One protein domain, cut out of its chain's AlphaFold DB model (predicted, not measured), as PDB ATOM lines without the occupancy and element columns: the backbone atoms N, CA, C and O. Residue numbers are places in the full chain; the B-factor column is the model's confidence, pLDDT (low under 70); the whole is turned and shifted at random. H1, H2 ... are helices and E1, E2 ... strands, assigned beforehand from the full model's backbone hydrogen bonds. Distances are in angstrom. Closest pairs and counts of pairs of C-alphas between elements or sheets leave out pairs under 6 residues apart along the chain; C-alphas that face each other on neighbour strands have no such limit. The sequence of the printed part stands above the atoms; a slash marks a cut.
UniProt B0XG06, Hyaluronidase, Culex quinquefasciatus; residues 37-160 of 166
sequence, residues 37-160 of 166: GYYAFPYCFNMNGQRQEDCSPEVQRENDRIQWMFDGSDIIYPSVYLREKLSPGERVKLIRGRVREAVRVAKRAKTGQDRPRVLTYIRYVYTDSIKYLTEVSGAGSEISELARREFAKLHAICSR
ATOM      1  N   GLY A  37     -28.314   0.643 -20.678       95.94
ATOM      2  CA  GLY A  37     -27.759  -0.367 -21.570       95.94
ATOM      3  C   GLY A  37     -28.829  -1.371 -21.982       95.94
ATOM      4  O   GLY A  37     -29.822  -1.547 -21.276       95.94
ATOM      5  N   TYR A  38     -28.635  -2.038 -23.117       97.88
ATOM      6  CA  TYR A  38     -29.568  -3.061 -23.586       97.88
ATOM      7  C   TYR A  38     -29.238  -4.437 -23.015       97.88
ATOM      8  O   TYR A  38     -28.091  -4.883 -23.048       97.88
ATOM      9  N   TYR A  39     -30.273  -5.131 -22.542       97.06
ATOM     10  CA  TYR A  39     -30.184  -6.524 -22.118       97.06
ATOM     11  C   TYR A  39     -29.673  -7.437 -23.245       97.06
ATOM     12  O   TYR A  39     -30.029  -7.272 -24.410       97.06
ATOM     13  N   ALA A  40     -28.884  -8.437 -22.852       96.31
ATOM     14  CA  ALA A  40     -28.273  -9.500 -23.648       96.31
ATOM     15  C   ALA A  40     -27.114  -9.101 -24.575       96.31
ATOM     16  O   ALA A  40     -26.390 -10.000 -25.005       96.31
ATOM     17  N   PHE A  41     -26.886  -7.812 -24.841       97.56
ATOM     18  CA  PHE A  41     -25.799  -7.366 -25.717       97.56
ATOM     19  C   PHE A  41     -24.448  -7.232 -24.976       97.56
ATOM     20  O   PHE A  41     -24.430  -6.821 -23.813       97.56
ATOM     21  N   PRO A  42     -23.310  -7.514 -25.649       98.00
ATOM     22  CA  PRO A  42     -23.199  -8.112 -26.983       98.00
ATOM     23  C   PRO A  42     -23.572  -9.599 -26.988       98.00
ATOM     24  O   PRO A  42     -23.388 -10.316 -26.002       98.00
ATOM     25  N   TYR A  43     -24.023 -10.077 -28.146       97.81
ATOM     26  CA  TYR A  43     -24.177 -11.508 -28.363       97.81
ATOM     27  C   TYR A  43     -22.834 -12.169 -28.690       97.81
ATOM     28  O   TYR A  43     -21.907 -11.544 -29.195       97.81
ATOM     29  N   CYS A  44     -22.748 -13.465 -28.394       97.25
ATOM     30  CA  CYS A  44     -21.550 -14.280 -28.617       97.25
ATOM     31  C   CYS A  44     -21.852 -15.592 -29.350       97.25
ATOM     32  O   CYS A  44     -21.027 -16.091 -30.108       97.25
ATOM     33  N   PHE A  45     -23.030 -16.171 -29.086       96.00
ATOM     34  CA  PHE A  45     -23.489 -17.460 -29.623       96.00
ATOM     35  C   PHE A  45     -22.530 -18.648 -29.401       96.00
ATOM     36  O   PHE A  45     -22.695 -19.697 -30.022       96.00
ATOM     37  N   ASN A  46     -21.579 -18.516 -28.472       96.62
ATOM     38  CA  ASN A  46     -20.679 -19.584 -28.055       96.62
ATOM     39  C   ASN A  46     -21.429 -20.761 -27.415       96.62
ATOM     40  O   ASN A  46     -22.594 -20.660 -27.013       96.62
ATOM     41  N   MET A  47     -20.748 -21.905 -27.324       95.38
ATOM     42  CA  MET A  47     -21.315 -23.161 -26.816       95.38
ATOM     43  C   MET A  47     -22.516 -23.699 -27.622       95.38
ATOM     44  O   MET A  47     -23.217 -24.602 -27.170       95.38
ATOM     45  N   ASN A  48     -22.770 -23.183 -28.826       90.44
ATOM     46  CA  ASN A  48     -23.715 -23.746 -29.794       90.44
ATOM     47  C   ASN A  48     -22.975 -24.577 -30.852       90.44
ATOM     48  O   ASN A  48     -21.782 -24.367 -31.070       90.44
ATOM     49  N   GLY A  49     -23.667 -25.520 -31.503       88.88
ATOM     50  CA  GLY A  49     -23.078 -26.365 -32.551       88.88
ATOM     51  C   GLY A  49     -21.798 -27.064 -32.081       88.88
ATOM     52  O   GLY A  49     -21.857 -27.915 -31.200       88.88
ATOM     53  N   GLN A  50     -20.653 -26.638 -32.622       87.81
ATOM     54  CA  GLN A  50     -19.297 -27.124 -32.309       87.81
ATOM     55  C   GLN A  50     -18.791 -26.805 -30.887       87.81
ATOM     56  O   GLN A  50     -17.688 -27.200 -30.526       87.81
ATOM     57  N   ARG A  51     -19.570 -26.081 -30.076       92.50
ATOM     58  CA  ARG A  51     -19.289 -25.783 -28.661       92.50
ATOM     59  C   ARG A  51     -17.936 -25.104 -28.384       92.50
ATOM     60  O   ARG A  51     -17.219 -25.458 -27.453       92.50
ATOM     61  N   GLN A  52     -17.614 -24.079 -29.170       96.31
ATOM     62  CA  GLN A  52     -16.421 -23.247 -28.962       96.31
ATOM     63  C   GLN A  52     -16.612 -22.263 -27.796       96.31
ATOM     64  O   GLN A  52     -17.740 -21.836 -27.531       96.31
ATOM     65  N   GLU A  53     -15.528 -21.950 -27.070       95.56
ATOM     66  CA  GLU A  53     -15.534 -20.994 -25.946       95.56
ATOM     67  C   GLU A  53     -15.665 -19.556 -26.444       95.56
ATOM     68  O   GLU A  53     -16.531 -18.822 -25.969       95.56
ATOM     69  N   ASP A  54     -14.828 -19.176 -27.407       95.81
ATOM     70  CA  ASP A  54     -14.808 -17.838 -27.981       95.81
ATOM     71  C   ASP A  54     -15.989 -17.584 -28.919       95.81
ATOM     72  O   ASP A  54     -16.509 -18.487 -29.580       95.81
ATOM     73  N   CYS A  55     -16.403 -16.320 -28.994       96.69
ATOM     74  CA  CYS A  55     -17.352 -15.870 -30.006       96.69
ATOM     75  C   CYS A  55     -16.673 -15.919 -31.377       96.69
ATOM     76  O   CYS A  55     -15.499 -15.553 -31.498       96.69
ATOM     77  N   SER A  56     -17.404 -16.333 -32.413       96.88
ATOM     78  CA  SER A  56     -16.818 -16.466 -33.748       96.88
ATOM     79  C   SER A  56     -16.305 -15.114 -34.276       96.88
ATOM     80  O   SER A  56     -16.853 -14.063 -33.927       96.88
ATOM     81  N   PRO A  57     -15.295 -15.103 -35.168       97.12
ATOM     82  CA  PRO A  57     -14.817 -13.865 -35.784       97.12
ATOM     83  C   PRO A  57     -15.915 -13.082 -36.515       97.12
ATOM     84  O   PRO A  57     -15.856 -11.859 -36.596       97.12
ATOM     85  N   GLU A  58     -16.921 -13.772 -37.053       97.62
ATOM     86  CA  GLU A  58     -18.082 -13.146 -37.688       97.62
ATOM     87  C   GLU A  58     -18.934 -12.366 -36.684       97.62
ATOM     88  O   GLU A  58     -19.190 -11.184 -36.903       97.62
ATOM     89  N   VAL A  59     -19.264 -12.981 -35.547       97.88
ATOM     90  CA  VAL A  59     -20.024 -12.334 -34.468       97.88
ATOM     91  C   VAL A  59     -19.247 -11.154 -33.886       97.88
ATOM     92  O   VAL A  59     -19.819 -10.096 -33.638       97.88
ATOM     93  N   GLN A  60     -17.927 -11.280 -33.732       98.00
ATOM     94  CA  GLN A  60     -17.091 -10.160 -33.291       98.00
ATOM     95  C   GLN A  60     -17.136  -8.991 -34.290       98.00
ATOM     96  O   GLN A  60     -17.271  -7.842 -33.871       98.00
ATOM     97  N   ARG A  61     -17.093  -9.259 -35.606       98.38
ATOM     98  CA  ARG A  61     -17.253  -8.221 -36.644       98.38
ATOM     99  C   ARG A  61     -18.646  -7.593 -36.634       98.38
ATOM    100  O   ARG A  61     -18.780  -6.404 -36.905       98.38
ATOM    101  N   GLU A  62     -19.691  -8.359 -36.342       98.12
ATOM    102  CA  GLU A  62     -21.048  -7.832 -36.159       98.12
ATOM    103  C   GLU A  62     -21.145  -6.909 -34.949       98.12
ATOM    104  O   GLU A  62     -21.626  -5.784 -35.082       98.12
ATOM    105  N   ASN A  63     -20.604  -7.335 -33.807       98.31
ATOM    106  CA  ASN A  63     -20.519  -6.517 -32.601       98.31
ATOM    107  C   ASN A  63     -19.722  -5.225 -32.849       98.31
ATOM    108  O   ASN A  63     -20.109  -4.159 -32.377       98.31
ATOM    109  N   ASP A  64     -18.664  -5.288 -33.661       97.69
ATOM    110  CA  ASP A  64     -17.901  -4.108 -34.072       97.69
ATOM    111  C   ASP A  64     -18.734  -3.132 -34.921       97.69
ATOM    112  O   ASP A  64     -18.613  -1.917 -34.766       97.69
ATOM    113  N   ARG A  65     -19.608  -3.637 -35.803       97.25
ATOM    114  CA  ARG A  65     -20.511  -2.802 -36.621       97.25
ATOM    115  C   ARG A  65     -21.579  -2.096 -35.784       97.25
ATOM    116  O   ARG A  65     -22.049  -1.027 -36.178       97.25
ATOM    117  N   ILE A  66     -21.940  -2.653 -34.627       97.06
ATOM    118  CA  ILE A  66     -22.883  -2.044 -33.679       97.06
ATOM    119  C   ILE A  66     -22.200  -1.308 -32.522       97.06
ATOM    120  O   ILE A  66     -22.852  -1.013 -31.524       97.06
ATOM    121  N   GLN A  67     -20.919  -0.939 -32.660       96.00
ATOM    122  CA  GLN A  67     -20.174  -0.201 -31.631       96.00
ATOM    123  C   GLN A  67     -20.891   1.079 -31.164       96.00
ATOM    124  O   GLN A  67     -20.843   1.402 -29.982       96.00
ATOM    125  N   TRP A  68     -21.652   1.727 -32.056       95.00
ATOM    126  CA  TRP A  68     -22.496   2.887 -31.743       95.00
ATOM    127  C   TRP A  68     -23.490   2.640 -30.594       95.00
ATOM    128  O   TRP A  68     -23.873   3.582 -29.906       95.00
ATOM    129  N   MET A  69     -23.917   1.393 -30.376       95.50
ATOM    130  CA  MET A  69     -24.799   1.022 -29.268       95.50
ATOM    131  C   MET A  69     -24.040   1.056 -27.939       95.50
ATOM    132  O   MET A  69     -24.543   1.579 -26.945       95.50
ATOM    133  N   PHE A  70     -22.816   0.524 -27.925       95.75
ATOM    134  CA  PHE A  70     -21.963   0.494 -26.736       95.75
ATOM    135  C   PHE A  70     -21.392   1.878 -26.416       95.75
ATOM    136  O   PHE A  70     -21.286   2.222 -25.246       95.75
ATOM    137  N   ASP A  71     -21.109   2.692 -27.435       93.38
ATOM    138  CA  ASP A  71     -20.700   4.093 -27.276       93.38
ATOM    139  C   ASP A  71     -21.801   4.949 -26.620       93.38
ATOM    140  O   ASP A  71     -21.505   5.934 -25.950       93.38
ATOM    141  N   GLY A  72     -23.074   4.577 -26.798       92.44
ATOM    142  CA  GLY A  72     -24.217   5.240 -26.165       92.44
ATOM    143  C   GLY A  72     -24.628   4.667 -24.802       92.44
ATOM    144  O   GLY A  72     -25.568   5.188 -24.201       92.44
ATOM    145  N   SER A  73     -23.985   3.592 -24.333       94.25
ATOM    146  CA  SER A  73     -24.374   2.858 -23.119       94.25
ATOM    147  C   SER A  73     -23.458   3.179 -21.934       94.25
ATOM    148  O   SER A  73     -22.256   3.349 -22.100       94.25
ATOM    149  N   ASP A  74     -24.000   3.177 -20.717       93.56
ATOM    150  CA  ASP A  74     -23.221   3.260 -19.469       93.56
ATOM    151  C   ASP A  74     -22.808   1.869 -18.963       93.56
ATOM    152  O   ASP A  74     -21.822   1.706 -18.233       93.56
ATOM    153  N   ILE A  75     -23.612   0.854 -19.295       94.81
ATOM    154  CA  ILE A  75     -23.429  -0.535 -18.871       94.81
ATOM    155  C   ILE A  75     -23.720  -1.476 -20.044       94.81
ATOM    156  O   ILE A  75     -24.639  -1.261 -20.829       94.81
ATOM    157  N   ILE A  76     -22.947  -2.552 -20.139       96.19
ATOM    158  CA  ILE A  76     -23.116  -3.656 -21.080       96.19
ATOM    159  C   ILE A  76     -23.628  -4.872 -20.309       96.19
ATOM    160  O   ILE A  76     -23.026  -5.274 -19.308       96.19
ATOM    161  N   TYR A  77     -24.728  -5.455 -20.790       95.75
ATOM    162  CA  TYR A  77     -25.495  -6.480 -20.084       95.75
ATOM    163  C   TYR A  77     -25.509  -7.830 -20.819       95.75
ATOM    164  O   TYR A  77     -26.571  -8.264 -21.278       95.75
ATOM    165  N   PRO A  78     -24.375  -8.547 -20.932       96.56
ATOM    166  CA  PRO A  78     -24.365  -9.842 -21.601       96.56
ATOM    167  C   PRO A  78     -25.186 -10.859 -20.799       96.56
ATOM    168  O   PRO A  78     -25.022 -11.007 -19.584       96.56
ATOM    169  N   SER A  79     -26.051 -11.611 -21.479       94.75
ATOM    170  CA  SER A  79     -26.743 -12.743 -20.858       94.75
ATOM    171  C   SER A  79     -25.801 -13.939 -20.789       94.75
ATOM    172  O   SER A  79     -25.255 -14.362 -21.808       94.75
ATOM    173  N   VAL A  80     -25.643 -14.537 -19.610       94.31
ATOM    174  CA  VAL A  80     -24.823 -15.745 -19.405       94.31
ATOM    175  C   VAL A  80     -25.660 -16.927 -18.923       94.31
ATOM    176  O   VAL A  80     -25.187 -17.790 -18.187       94.31
ATOM    177  N   TYR A  81     -26.927 -16.976 -19.342       92.62
ATOM    178  CA  TYR A  81     -27.844 -18.035 -18.933       92.62
ATOM    179  C   TYR A  81     -27.333 -19.415 -19.350       92.62
ATOM    180  O   TYR A  81     -26.927 -19.644 -20.495       92.62
ATOM    181  N   LEU A  82     -27.377 -20.339 -18.395       90.81
ATOM    182  CA  LEU A  82     -26.858 -21.685 -18.560       90.81
ATOM    183  C   LEU A  82     -27.895 -22.628 -19.160       90.81
ATOM    184  O   LEU A  82     -29.097 -22.363 -19.147       90.81
ATOM    185  N   ARG A  83     -27.404 -23.759 -19.664       92.50
ATOM    186  CA  ARG A  83     -28.207 -24.882 -20.155       92.50
ATOM    187  C   ARG A  83     -27.790 -26.162 -19.438       92.50
ATOM    188  O   ARG A  83     -26.593 -26.384 -19.236       92.50
ATOM    189  N   GLU A  84     -28.762 -26.980 -19.063       91.38
ATOM    190  CA  GLU A  84     -28.565 -28.243 -18.359       91.38
ATOM    191  C   GLU A  84     -27.791 -29.225 -19.244       91.38
ATOM    192  O   GLU A  84     -26.870 -29.875 -18.759       91.38
ATOM    193  N   LYS A  85     -28.046 -29.241 -20.560       93.75
ATOM    194  CA  LYS A  85     -27.352 -30.134 -21.510       93.75
ATOM    195  C   LYS A  85     -25.847 -29.885 -21.685       93.75
ATOM    196  O   LYS A  85     -25.170 -30.677 -22.338       93.75
ATOM    197  N   LEU A  86     -25.337 -28.749 -21.205       91.94
ATOM    198  CA  LEU A  86     -23.902 -28.473 -21.188       91.94
ATOM    199  C   LEU A  86     -23.285 -29.120 -19.952       91.94
ATOM    200  O   LEU A  86     -23.844 -29.022 -18.861       91.94
ATOM    201  N   SER A  87     -22.112 -29.720 -20.104       91.12
ATOM    202  CA  SER A  87     -21.304 -30.164 -18.969       91.12
ATOM    203  C   SER A  87     -20.893 -28.976 -18.080       91.12
ATOM    204  O   SER A  87     -20.858 -27.830 -18.544       91.12
ATOM    205  N   PRO A  88     -20.531 -29.219 -16.808       85.19
ATOM    206  CA  PRO A  88     -19.969 -28.198 -15.924       85.19
ATOM    207  C   PRO A  88     -18.871 -27.335 -16.560       85.19
ATOM    208  O   PRO A  88     -18.954 -26.107 -16.537       85.19
ATOM    209  N   GLY A  89     -17.890 -27.965 -17.214       86.25
ATOM    210  CA  GLY A  89     -16.801 -27.254 -17.886       86.25
ATOM    211  C   GLY A  89     -17.274 -26.400 -19.064       86.25
ATOM    212  O   GLY A  89     -16.806 -25.282 -19.248       86.25
ATOM    213  N   GLU A  90     -18.244 -26.865 -19.849       91.56
ATOM    214  CA  GLU A  90     -18.804 -26.075 -20.954       91.56
ATOM    215  C   GLU A  90     -19.619 -24.872 -20.464       91.56
ATOM    216  O   GLU A  90     -19.623 -23.831 -21.116       91.56
ATOM    217  N   ARG A  91     -20.281 -24.974 -19.304       89.50
ATOM    218  CA  ARG A  91     -20.996 -23.845 -18.679       89.50
ATOM    219  C   ARG A  91     -20.029 -22.738 -18.251       89.50
ATOM    220  O   ARG A  91     -20.299 -21.569 -18.512       89.50
ATOM    221  N   VAL A  92     -18.887 -23.111 -17.678       86.94
ATOM    222  CA  VAL A  92     -17.775 -22.195 -17.361       86.94
ATOM    223  C   VAL A  92     -17.274 -21.489 -18.626       86.94
ATOM    224  O   VAL A  92     -17.237 -20.259 -18.705       86.94
ATOM    225  N   LYS A  93     -16.971 -22.261 -19.677       90.44
ATOM    226  CA  LYS A  93     -16.521 -21.714 -20.967       90.44
ATOM    227  C   LYS A  93     -17.575 -20.798 -21.611       90.44
ATOM    228  O   LYS A  93     -17.223 -19.758 -22.166       90.44
ATOM    229  N   LEU A  94     -18.870 -21.124 -21.489       93.44
ATOM    230  CA  LEU A  94     -19.974 -20.270 -21.946       93.44
ATOM    231  C   LEU A  94     -19.869 -18.872 -21.332       93.44
ATOM    232  O   LEU A  94     -19.849 -17.882 -22.065       93.44
ATOM    233  N   ILE A  95     -19.795 -18.804 -20.001       90.69
ATOM    234  CA  ILE A  95     -19.727 -17.543 -19.256       90.69
ATOM    235  C   ILE A  95     -18.466 -16.782 -19.662       90.69
ATOM    236  O   ILE A  95     -18.552 -15.619 -20.058       90.69
ATOM    237  N   ARG A  96     -17.306 -17.449 -19.625       93.31
ATOM    238  CA  ARG A  96     -16.010 -16.822 -19.894       93.31
ATOM    239  C   ARG A  96     -15.949 -16.185 -21.279       93.31
ATOM    240  O   ARG A  96     -15.544 -15.030 -21.379       93.31
ATOM    241  N   GLY A  97     -16.396 -16.888 -22.319       94.56
ATOM    242  CA  GLY A  97     -16.423 -16.352 -23.683       94.56
ATOM    243  C   GLY A  97     -17.341 -15.137 -23.835       94.56
ATOM    244  O   GLY A  97     -16.941 -14.121 -24.402       94.56
ATOM    245  N   ARG A  98     -18.545 -15.186 -23.250       97.12
ATOM    246  CA  ARG A  98     -19.501 -14.066 -23.297       97.12
ATOM    247  C   ARG A  98     -19.001 -12.835 -22.548       97.12
ATOM    248  O   ARG A  98     -19.121 -11.720 -23.047       97.12
ATOM    249  N   VAL A  99     -18.412 -13.033 -21.368       95.31
ATOM    250  CA  VAL A  99     -17.822 -11.943 -20.577       95.31
ATOM    251  C   VAL A  99     -16.602 -11.359 -21.287       95.31
ATOM    252  O   VAL A  99     -16.462 -10.138 -21.338       95.31
ATOM    253  N   ARG A 100     -15.744 -12.199 -21.881       96.75
ATOM    254  CA  ARG A 100     -14.576 -11.759 -22.659       96.75
ATOM    255  C   ARG A 100     -14.991 -10.833 -23.802       96.75
ATOM    256  O   ARG A 100     -14.387  -9.776 -23.962       96.75
ATOM    257  N   GLU A 101     -16.048 -11.179 -24.532       98.19
ATOM    258  CA  GLU A 101     -16.566 -10.345 -25.620       98.19
ATOM    259  C   GLU A 101     -17.193  -9.040 -25.130       98.19
ATOM    260  O   GLU A 101     -16.903  -7.977 -25.677       98.19
ATOM    261  N   ALA A 102     -17.982  -9.086 -24.053       97.12
ATOM    262  CA  ALA A 102     -18.535  -7.882 -23.436       97.12
ATOM    263  C   ALA A 102     -17.436  -6.906 -22.989       97.12
ATOM    264  O   ALA A 102     -17.508  -5.708 -23.257       97.12
ATOM    265  N   VAL A 103     -16.368  -7.424 -22.377       95.81
ATOM    266  CA  VAL A 103     -15.193  -6.627 -22.002       95.81
ATOM    267  C   VAL A 103     -14.459  -6.098 -23.239       95.81
ATOM    268  O   VAL A 103     -13.982  -4.960 -23.216       95.81
ATOM    269  N   ARG A 104     -14.364  -6.878 -24.324       97.12
ATOM    270  CA  ARG A 104     -13.725  -6.450 -25.580       97.12
ATOM    271  C   ARG A 104     -14.426  -5.223 -26.164       97.12
ATOM    272  O   ARG A 104     -13.753  -4.233 -26.451       97.12
ATOM    273  N   VAL A 105     -15.754  -5.253 -26.296       97.12
ATOM    274  CA  VAL A 105     -16.517  -4.120 -26.852       97.12
ATOM    275  C   VAL A 105     -16.577  -2.923 -25.898       97.12
ATOM    276  O   VAL A 105     -16.499  -1.785 -26.358       97.12
ATOM    277  N   ALA A 106     -16.604  -3.151 -24.575       94.69
ATOM    278  CA  ALA A 106     -16.517  -2.084 -23.570       94.69
ATOM    279  C   ALA A 106     -15.194  -1.308 -23.665       94.69
ATOM    280  O   ALA A 106     -15.174  -0.083 -23.593       94.69
ATOM    281  N   LYS A 107     -14.069  -2.011 -23.864       93.31
ATOM    282  CA  LYS A 107     -12.744  -1.384 -24.019       93.31
ATOM    283  C   LYS A 107     -12.627  -0.532 -25.281       93.31
ATOM    284  O   LYS A 107     -11.853   0.424 -25.288       93.31
ATOM    285  N   ARG A 108     -13.359  -0.903 -26.333       91.62
ATOM    286  CA  ARG A 108     -13.405  -0.190 -27.618       91.62
ATOM    287  C   ARG A 108     -14.354   0.999 -27.614       91.62
ATOM    288  O   ARG A 108     -14.231   1.838 -28.504       91.62
ATOM    289  N   ALA A 109     -15.281   1.049 -26.659       88.38
ATOM    290  CA  ALA A 109     -16.278   2.097 -26.604       88.38
ATOM    291  C   ALA A 109     -15.614   3.461 -26.412       88.38
ATOM    292  O   ALA A 109     -14.778   3.646 -25.523       88.38
ATOM    293  N   LYS A 110     -15.980   4.407 -27.277       77.25
ATOM    294  CA  LYS A 110     -15.465   5.780 -27.268       77.25
ATOM    295  C   LYS A 110     -16.461   6.685 -26.562       77.25
ATOM    296  O   LYS A 110     -17.059   7.574 -27.160       77.25
ATOM    297  N   THR A 111     -16.665   6.426 -25.282       65.44
ATOM    298  CA  THR A 111     -17.493   7.265 -24.422       65.44
ATOM    299  C   THR A 111     -16.662   8.459 -23.952       65.44
ATOM    300  O   THR A 111     -15.555   8.300 -23.444       65.44
ATOM    301  N   GLY A 112     -17.178   9.679 -24.115       61.97
ATOM    302  CA  GLY A 112     -16.477  10.892 -23.672       61.97
ATOM    303  C   GLY A 112     -16.368  11.043 -22.147       61.97
ATOM    304  O   GLY A 112     -15.729  11.984 -21.693       61.97
ATOM    305  N   GLN A 113     -17.009  10.161 -21.369       61.16
ATOM    306  CA  GLN A 113     -17.193  10.327 -19.923       61.16
ATOM    307  C   GLN A 113     -16.761   9.143 -19.051       61.16
ATOM    308  O   GLN A 113     -16.580   9.387 -17.873       61.16
ATOM    309  N   ASP A 114     -16.599   7.923 -19.585       73.38
ATOM    310  CA  ASP A 114     -15.967   6.744 -18.945       73.38
ATOM    311  C   ASP A 114     -16.373   5.466 -19.690       73.38
ATOM    312  O   ASP A 114     -17.490   5.373 -20.209       73.38
ATOM    313  N   ARG A 115     -15.500   4.450 -19.751       86.06
ATOM    314  CA  ARG A 115     -15.816   3.181 -20.440       86.06
ATOM    315  C   ARG A 115     -17.043   2.495 -19.808       86.06
ATOM    316  O   ARG A 115     -17.109   2.428 -18.579       86.06
ATOM    317  N   PRO A 116     -17.949   1.896 -20.609       92.00
ATOM    318  CA  PRO A 116     -19.102   1.178 -20.078       92.00
ATOM    319  C   PRO A 116     -18.685   0.050 -19.127       92.00
ATOM    320  O   PRO A 116     -17.749  -0.707 -19.405       92.00
ATOM    321  N   ARG A 117     -19.404  -0.106 -18.014       92.88
ATOM    322  CA  ARG A 117     -19.207  -1.244 -17.096       92.88
ATOM    323  C   ARG A 117     -19.813  -2.511 -17.695       92.88
ATOM    324  O   ARG A 117     -20.753  -2.432 -18.475       92.88
ATOM    325  N   VAL A 118     -19.329  -3.687 -17.306       92.75
ATOM    326  CA  VAL A 118     -19.921  -4.973 -17.717       92.75
ATOM    327  C   VAL A 118     -20.617  -5.600 -16.516       92.75
ATOM    328  O   VAL A 118     -19.948  -5.896 -15.531       92.75
ATOM    329  N   LEU A 119     -21.934  -5.810 -16.607       92.88
ATOM    330  CA  LEU A 119     -22.740  -6.488 -15.587       92.88
ATOM    331  C   LEU A 119     -23.499  -7.648 -16.232       92.88
ATOM    332  O   LEU A 119     -24.345  -7.447 -17.096       92.88
ATOM    333  N   THR A 120     -23.196  -8.880 -15.840       90.12
ATOM    334  CA  THR A 120     -23.794 -10.067 -16.459       90.12
ATOM    335  C   THR A 120     -25.224 -10.305 -15.983       90.12
ATOM    336  O   THR A 120     -25.525 -10.251 -14.793       90.12
ATOM    337  N   TYR A 121     -26.111 -10.653 -16.918       89.31
ATOM    338  CA  TYR A 121     -27.429 -11.180 -16.578       89.31
ATOM    339  C   TYR A 121     -27.336 -12.682 -16.321       89.31
ATOM    340  O   TYR A 121     -26.991 -13.463 -17.216       89.31
ATOM    341  N   ILE A 122     -27.687 -13.079 -15.100       87.81
ATOM    342  CA  ILE A 122     -27.733 -14.471 -14.649       87.81
ATOM    343  C   ILE A 122     -29.177 -14.902 -14.388       87.81
ATOM    344  O   ILE A 122     -30.043 -14.085 -14.083       87.81
ATOM    345  N   ARG A 123     -29.433 -16.206 -14.488       86.88
ATOM    346  CA  ARG A 123     -30.712 -16.824 -14.128       86.88
ATOM    347  C   ARG A 123     -30.430 -17.993 -13.196       86.88
ATOM    348  O   ARG A 123     -29.499 -18.747 -13.450       86.88
ATOM    349  N   TYR A 124     -31.234 -18.155 -12.149       83.88
ATOM    350  CA  TYR A 124     -31.074 -19.218 -11.146       83.88
ATOM    351  C   TYR A 124     -31.629 -20.586 -11.590       83.88
ATOM    352  O   TYR A 124     -31.582 -21.547 -10.826       83.88
ATOM    353  N   VAL A 125     -32.122 -20.688 -12.828       85.88
ATOM    354  CA  VAL A 125     -32.558 -21.937 -13.466       85.88
ATOM    355  C   VAL A 125     -31.886 -22.121 -14.824       85.88
ATOM    356  O   VAL A 125     -31.540 -21.142 -15.494       85.88
ATOM    357  N   TYR A 126     -31.749 -23.372 -15.261       88.56
ATOM    358  CA  TYR A 126     -31.310 -23.696 -16.615       88.56
ATOM    359  C   TYR A 126     -32.342 -23.251 -17.659       88.56
ATOM    360  O   TYR A 126     -33.550 -23.377 -17.475       88.56
ATOM    361  N   THR A 127     -31.858 -22.735 -18.787       92.75
ATOM    362  CA  THR A 127     -32.690 -22.163 -19.860       92.75
ATOM    363  C   THR A 127     -33.539 -23.215 -20.570       92.75
ATOM    364  O   THR A 127     -34.639 -22.912 -21.013       92.75
ATOM    365  N   ASP A 128     -33.015 -24.433 -20.698       94.94
ATOM    366  CA  ASP A 128     -33.594 -25.551 -21.448       94.94
ATOM    367  C   ASP A 128     -34.438 -26.509 -20.596       94.94
ATOM    368  O   ASP A 128     -35.130 -27.344 -21.167       94.94
ATOM    369  N   SER A 129     -34.422 -26.392 -19.264       93.31
ATOM    370  CA  SER A 129     -35.210 -27.273 -18.387       93.31
ATOM    371  C   SER A 129     -35.913 -26.596 -17.216       93.31
ATOM    372  O   SER A 129     -36.717 -27.239 -16.551       93.31
ATOM    373  N   ILE A 130     -35.627 -25.320 -16.933       91.62
ATOM    374  CA  ILE A 130     -36.195 -24.561 -15.801       91.62
ATOM    375  C   ILE A 130     -35.858 -25.176 -14.422       91.62
ATOM    376  O   ILE A 130     -36.278 -24.659 -13.390       91.62
ATOM    377  N   LYS A 131     -35.019 -26.217 -14.357       88.38
ATOM    378  CA  LYS A 131     -34.489 -26.727 -13.087       88.38
ATOM    379  C   LYS A 131     -33.513 -25.727 -12.481       88.38
ATOM    380  O   LYS A 131     -32.754 -25.080 -13.206       88.38
ATOM    381  N   TYR A 132     -33.504 -25.640 -11.155       86.00
ATOM    382  CA  TYR A 132     -32.561 -24.809 -10.412       86.00
ATOM    383  C   TYR A 132     -31.109 -25.180 -10.725       86.00
ATOM    384  O   TYR A 132     -30.777 -26.351 -10.928       86.00
ATOM    385  N   LEU A 133     -30.241 -24.168 -10.772       81.56
ATOM    386  CA  LEU A 133     -28.803 -24.388 -10.889       81.56
ATOM    387  C   LEU A 133     -28.300 -25.162  -9.663       81.56
ATOM    388  O   LEU A 133     -28.632 -24.822  -8.531       81.56
ATOM    389  N   THR A 134     -27.483 -26.189  -9.889       72.00
ATOM    390  CA  THR A 134     -26.895 -27.000  -8.813       72.00
ATOM    391  C   THR A 134     -25.511 -26.478  -8.417       72.00
ATOM    392  O   THR A 134     -24.752 -26.016  -9.274       72.00
ATOM    393  N   GLU A 135     -25.134 -26.582  -7.138       60.59
ATOM    394  CA  GLU A 135     -23.800 -26.178  -6.644       60.59
ATOM    395  C   GLU A 135     -22.661 -26.926  -7.361       60.59
ATOM    396  O   GLU A 135     -21.638 -26.342  -7.715       60.59
ATOM    397  N   VAL A 136     -22.896 -28.200  -7.691       53.75
ATOM    398  CA  VAL A 136     -21.955 -29.125  -8.358       53.75
ATOM    399  C   VAL A 136     -21.738 -28.789  -9.842       53.75
ATOM    400  O   VAL A 136     -20.934 -29.405 -10.536       53.75
ATOM    401  N   SER A 137     -22.437 -27.788 -10.378       48.50
ATOM    402  CA  SER A 137     -22.367 -27.459 -11.801       48.50
ATOM    403  C   SER A 137     -21.045 -26.833 -12.257       48.50
ATOM    404  O   SER A 137     -20.951 -26.539 -13.448       48.50
ATOM    405  N   GLY A 138     -20.053 -26.622 -11.372       49.97
ATOM    406  CA  GLY A 138     -18.747 -25.982 -11.641       49.97
ATOM    407  C   GLY A 138     -18.859 -24.492 -11.993       49.97
ATOM    408  O   GLY A 138     -18.139 -23.647 -11.484       49.97
ATOM    409  N   ALA A 139     -19.877 -24.149 -12.773       45.56
ATOM    410  CA  ALA A 139     -20.438 -22.823 -12.882       45.56
ATOM    411  C   ALA A 139     -21.180 -22.399 -11.607       45.56
ATOM    412  O   ALA A 139     -21.430 -21.220 -11.452       45.56
ATOM    413  N   GLY A 140     -21.519 -23.302 -10.681       45.28
ATOM    414  CA  GLY A 140     -22.056 -22.938  -9.369       45.28
ATOM    415  C   GLY A 140     -21.057 -22.103  -8.571       45.28
ATOM    416  O   GLY A 140     -21.433 -21.062  -8.050       45.28
ATOM    417  N   SER A 141     -19.774 -22.480  -8.557       49.81
ATOM    418  CA  SER A 141     -18.709 -21.704  -7.915       49.81
ATOM    419  C   SER A 141     -18.303 -20.479  -8.733       49.81
ATOM    420  O   SER A 141     -18.158 -19.421  -8.143       49.81
ATOM    421  N   GLU A 142     -18.199 -20.558 -10.068       52.41
ATOM    422  CA  GLU A 142     -17.882 -19.376 -10.892       52.41
ATOM    423  C   GLU A 142     -19.040 -18.372 -10.968       52.41
ATOM    424  O   GLU A 142     -18.789 -17.177 -10.911       52.41
ATOM    425  N   ILE A 143     -20.302 -18.801 -11.058       55.88
ATOM    426  CA  ILE A 143     -21.471 -17.914 -10.934       55.88
ATOM    427  C   ILE A 143     -21.583 -17.439  -9.503       55.88
ATOM    428  O   ILE A 143     -21.879 -16.275  -9.334       55.88
ATOM    429  N   SER A 144     -21.323 -18.251  -8.477       48.28
ATOM    430  CA  SER A 144     -21.313 -17.743  -7.099       48.28
ATOM    431  C   SER A 144     -20.172 -16.765  -6.862       48.28
ATOM    432  O   SER A 144     -20.348 -15.834  -6.097       48.28
ATOM    433  N   GLU A 145     -19.020 -16.917  -7.506       50.69
ATOM    434  CA  GLU A 145     -17.886 -16.005  -7.376       50.69
ATOM    435  C   GLU A 145     -18.069 -14.747  -8.230       50.69
ATOM    436  O   GLU A 145     -17.822 -13.648  -7.747       50.69
ATOM    437  N   LEU A 146     -18.579 -14.874  -9.456       52.38
ATOM    438  CA  LEU A 146     -18.975 -13.757 -10.311       52.38
ATOM    439  C   LEU A 146     -20.156 -13.010  -9.685       52.38
ATOM    440  O   LEU A 146     -20.111 -11.796  -9.578       52.38
ATOM    441  N   ALA A 147     -21.169 -13.715  -9.184       47.50
ATOM    442  CA  ALA A 147     -22.264 -13.144  -8.414       47.50
ATOM    443  C   ALA A 147     -21.737 -12.543  -7.115       47.50
ATOM    444  O   ALA A 147     -22.097 -11.423  -6.839       47.50
ATOM    445  N   ARG A 148     -20.837 -13.159  -6.341       46.50
ATOM    446  CA  ARG A 148     -20.260 -12.514  -5.141       46.50
ATOM    447  C   ARG A 148     -19.476 -11.249  -5.497       46.50
ATOM    448  O   ARG A 148     -19.650 -10.238  -4.830       46.50
ATOM    449  N   ARG A 149     -18.661 -11.267  -6.557       46.81
ATOM    450  CA  ARG A 149     -17.865 -10.114  -7.019       46.81
ATOM    451  C   ARG A 149     -18.736  -9.002  -7.617       46.81
ATOM    452  O   ARG A 149     -18.463  -7.830  -7.371       46.81
ATOM    453  N   GLU A 150     -19.782  -9.338  -8.369       46.59
ATOM    454  CA  GLU A 150     -20.695  -8.377  -9.003       46.59
ATOM    455  C   GLU A 150     -21.833  -7.932  -8.064       46.59
ATOM    456  O   GLU A 150     -22.155  -6.748  -8.041       46.59
ATOM    457  N   PHE A 151     -22.377  -8.801  -7.201       40.84
ATOM    458  CA  PHE A 151     -23.271  -8.413  -6.096       40.84
ATOM    459  C   PHE A 151     -22.545  -7.540  -5.080       40.84
ATOM    460  O   PHE A 151     -23.171  -6.619  -4.576       40.84
ATOM    461  N   ALA A 152     -21.254  -7.751  -4.798       35.69
ATOM    462  CA  ALA A 152     -20.490  -6.826  -3.956       35.69
ATOM    463  C   ALA A 152     -20.405  -5.421  -4.585       35.69
ATOM    464  O   ALA A 152     -20.504  -4.420  -3.878       35.69
ATOM    465  N   LYS A 153     -20.305  -5.328  -5.919       40.44
ATOM    466  CA  LYS A 153     -20.356  -4.048  -6.649       40.44
ATOM    467  C   LYS A 153     -21.771  -3.457  -6.698       40.44
ATOM    468  O   LYS A 153     -21.918  -2.250  -6.547       40.44
ATOM    469  N   LEU A 154     -22.812  -4.278  -6.859       35.38
ATOM    470  CA  LEU A 154     -24.223  -3.866  -6.797       35.38
ATOM    471  C   LEU A 154     -24.627  -3.399  -5.390       35.38
ATOM    472  O   LEU A 154     -25.308  -2.384  -5.272       35.38
ATOM    473  N   HIS A 155     -24.150  -4.060  -4.331       30.53
ATOM    474  CA  HIS A 155     -24.304  -3.595  -2.951       30.53
ATOM    475  C   HIS A 155     -23.599  -2.255  -2.753       30.53
ATOM    476  O   HIS A 155     -24.212  -1.355  -2.196       30.53
ATOM    477  N   ALA A 156     -22.379  -2.080  -3.277       32.88
ATOM    478  CA  ALA A 156     -21.657  -0.807  -3.203       32.88
ATOM    479  C   ALA A 156     -22.344   0.345  -3.970       32.88
ATOM    480  O   ALA A 156     -22.182   1.509  -3.602       32.88
ATOM    481  N   ILE A 157     -23.115   0.034  -5.021       34.41
ATOM    482  CA  ILE A 157     -23.941   1.004  -5.761       34.41
ATOM    483  C   ILE A 157     -25.226   1.322  -4.980       34.41
ATOM    484  O   ILE A 157     -25.584   2.490  -4.849       34.41
ATOM    485  N   CYS A 158     -25.887   0.312  -4.408       32.97
ATOM    486  CA  CYS A 158     -27.115   0.499  -3.630       32.97
ATOM    487  C   CYS A 158     -26.852   1.250  -2.310       32.97
ATOM    488  O   CYS A 158     -27.626   2.122  -1.914       32.97
ATOM    489  N   SER A 159     -25.703   0.996  -1.672       32.09
ATOM    490  CA  SER A 159     -25.304   1.617  -0.406       32.09
ATOM    491  C   SER A 159     -24.799   3.060  -0.537       32.09
ATOM    492  O   SER A 159     -24.559   3.697   0.482       32.09
ATOM    493  N   ARG A 160     -24.615   3.593  -1.758       39.91
ATOM    494  CA  ARG A 160     -24.168   4.983  -1.990       39.91
ATOM    495  C   ARG A 160     -25.207   5.895  -2.654       39.91
ATOM    496  O   ARG A 160     -24.845   7.001  -3.048       39.91
TER     497      ARG A 160
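AT A GLANCE: This is residues 37 to 160 of the 166 residues of the protein "Hyaluronidase" of Culex quinquefasciatus (UniProt B0XG06). A long helix, H3, runs through a flat model, and H4 meets it near the first residues of both as a V whose other end is open; residues 155 to 160, of which 155 to 158 belong to H4, stick out. Beside H3 lies the short strand E1, paired in parallel with residues 39 to 40 and with residues 117 to 118, while the short helix H2 packs on residues 105 to 108 of H3, with H1 just before it in the chain. The printed part has 124 residues, with four named helices and one named strand in the order H1, H2, E1, H3, H4; the class is mostly helix, but under half of the residues, 59 of 124, are in named elements. It is compact, with a radius of gyration of the C-alphas of 14.8 A, and spans 43 by 41 by 19 A.

IN THESE COORDINATES: H3, residues 88 to 108, is the longest helix at 31.1 A and begins with C-alpha 88 at (-19.969, -28.198, -15.924). H4, residues 139 to 158, is 26.0 A long and ends with C-alpha 158 at (-27.115, 0.499, -3.630). E1 is residues 75 to 78, 9.7 A. H1, residues 57 to 65, is 12.5 A long and begins with C-alpha 57 at (-14.817, -13.865, -35.784). H2 is residues 67 to 71, 6.1 A.

HOW THE PARTS SIT: H3 is the hub, touching H1, H2 and H4. The closest C-alphas of E1 and H3 are those of Pro 78 and Ala 102, 6.4 A apart. H2 touches H3 at residues 105 to 108 of H3 alone, the closest C-alphas being those of Phe 70 and Ala 106, 6.8 A apart. H1 and H3 only just touch, with 3 pairs of C-alphas within 8 A, the closest those of Asp 64 and Val 105 at 7.4 A; they run the same way at a tilt of 36 degrees, only just steep. H1 and H2 meet only through their link. H4 touches H3 with residues 139 to 142 alone, and H3 touches it with residues 88 to 92 alone; the closest C-alphas are those of Val 92 and Ala 139, 5.2 A apart. H3 and H4 run the same way at a steep tilt of 39 degrees. H4 is apart from H1, H2 and E1. In H1, H2, H3 and H4 every O i to N i+4 pair is within hydrogen-bond range.

THE WHOLE: The two C-alphas farthest apart are those of Gln 50 and Arg 160, 44.4 A. The printed part has no cut. The link from H3 to H4 is long, with 30 residues; residues 37 to 56 also hold no named element. The mean pLDDT of the printed part is 82.0, with residues 111 to 113 and 135 to 160 under 70; that of H4 is 44.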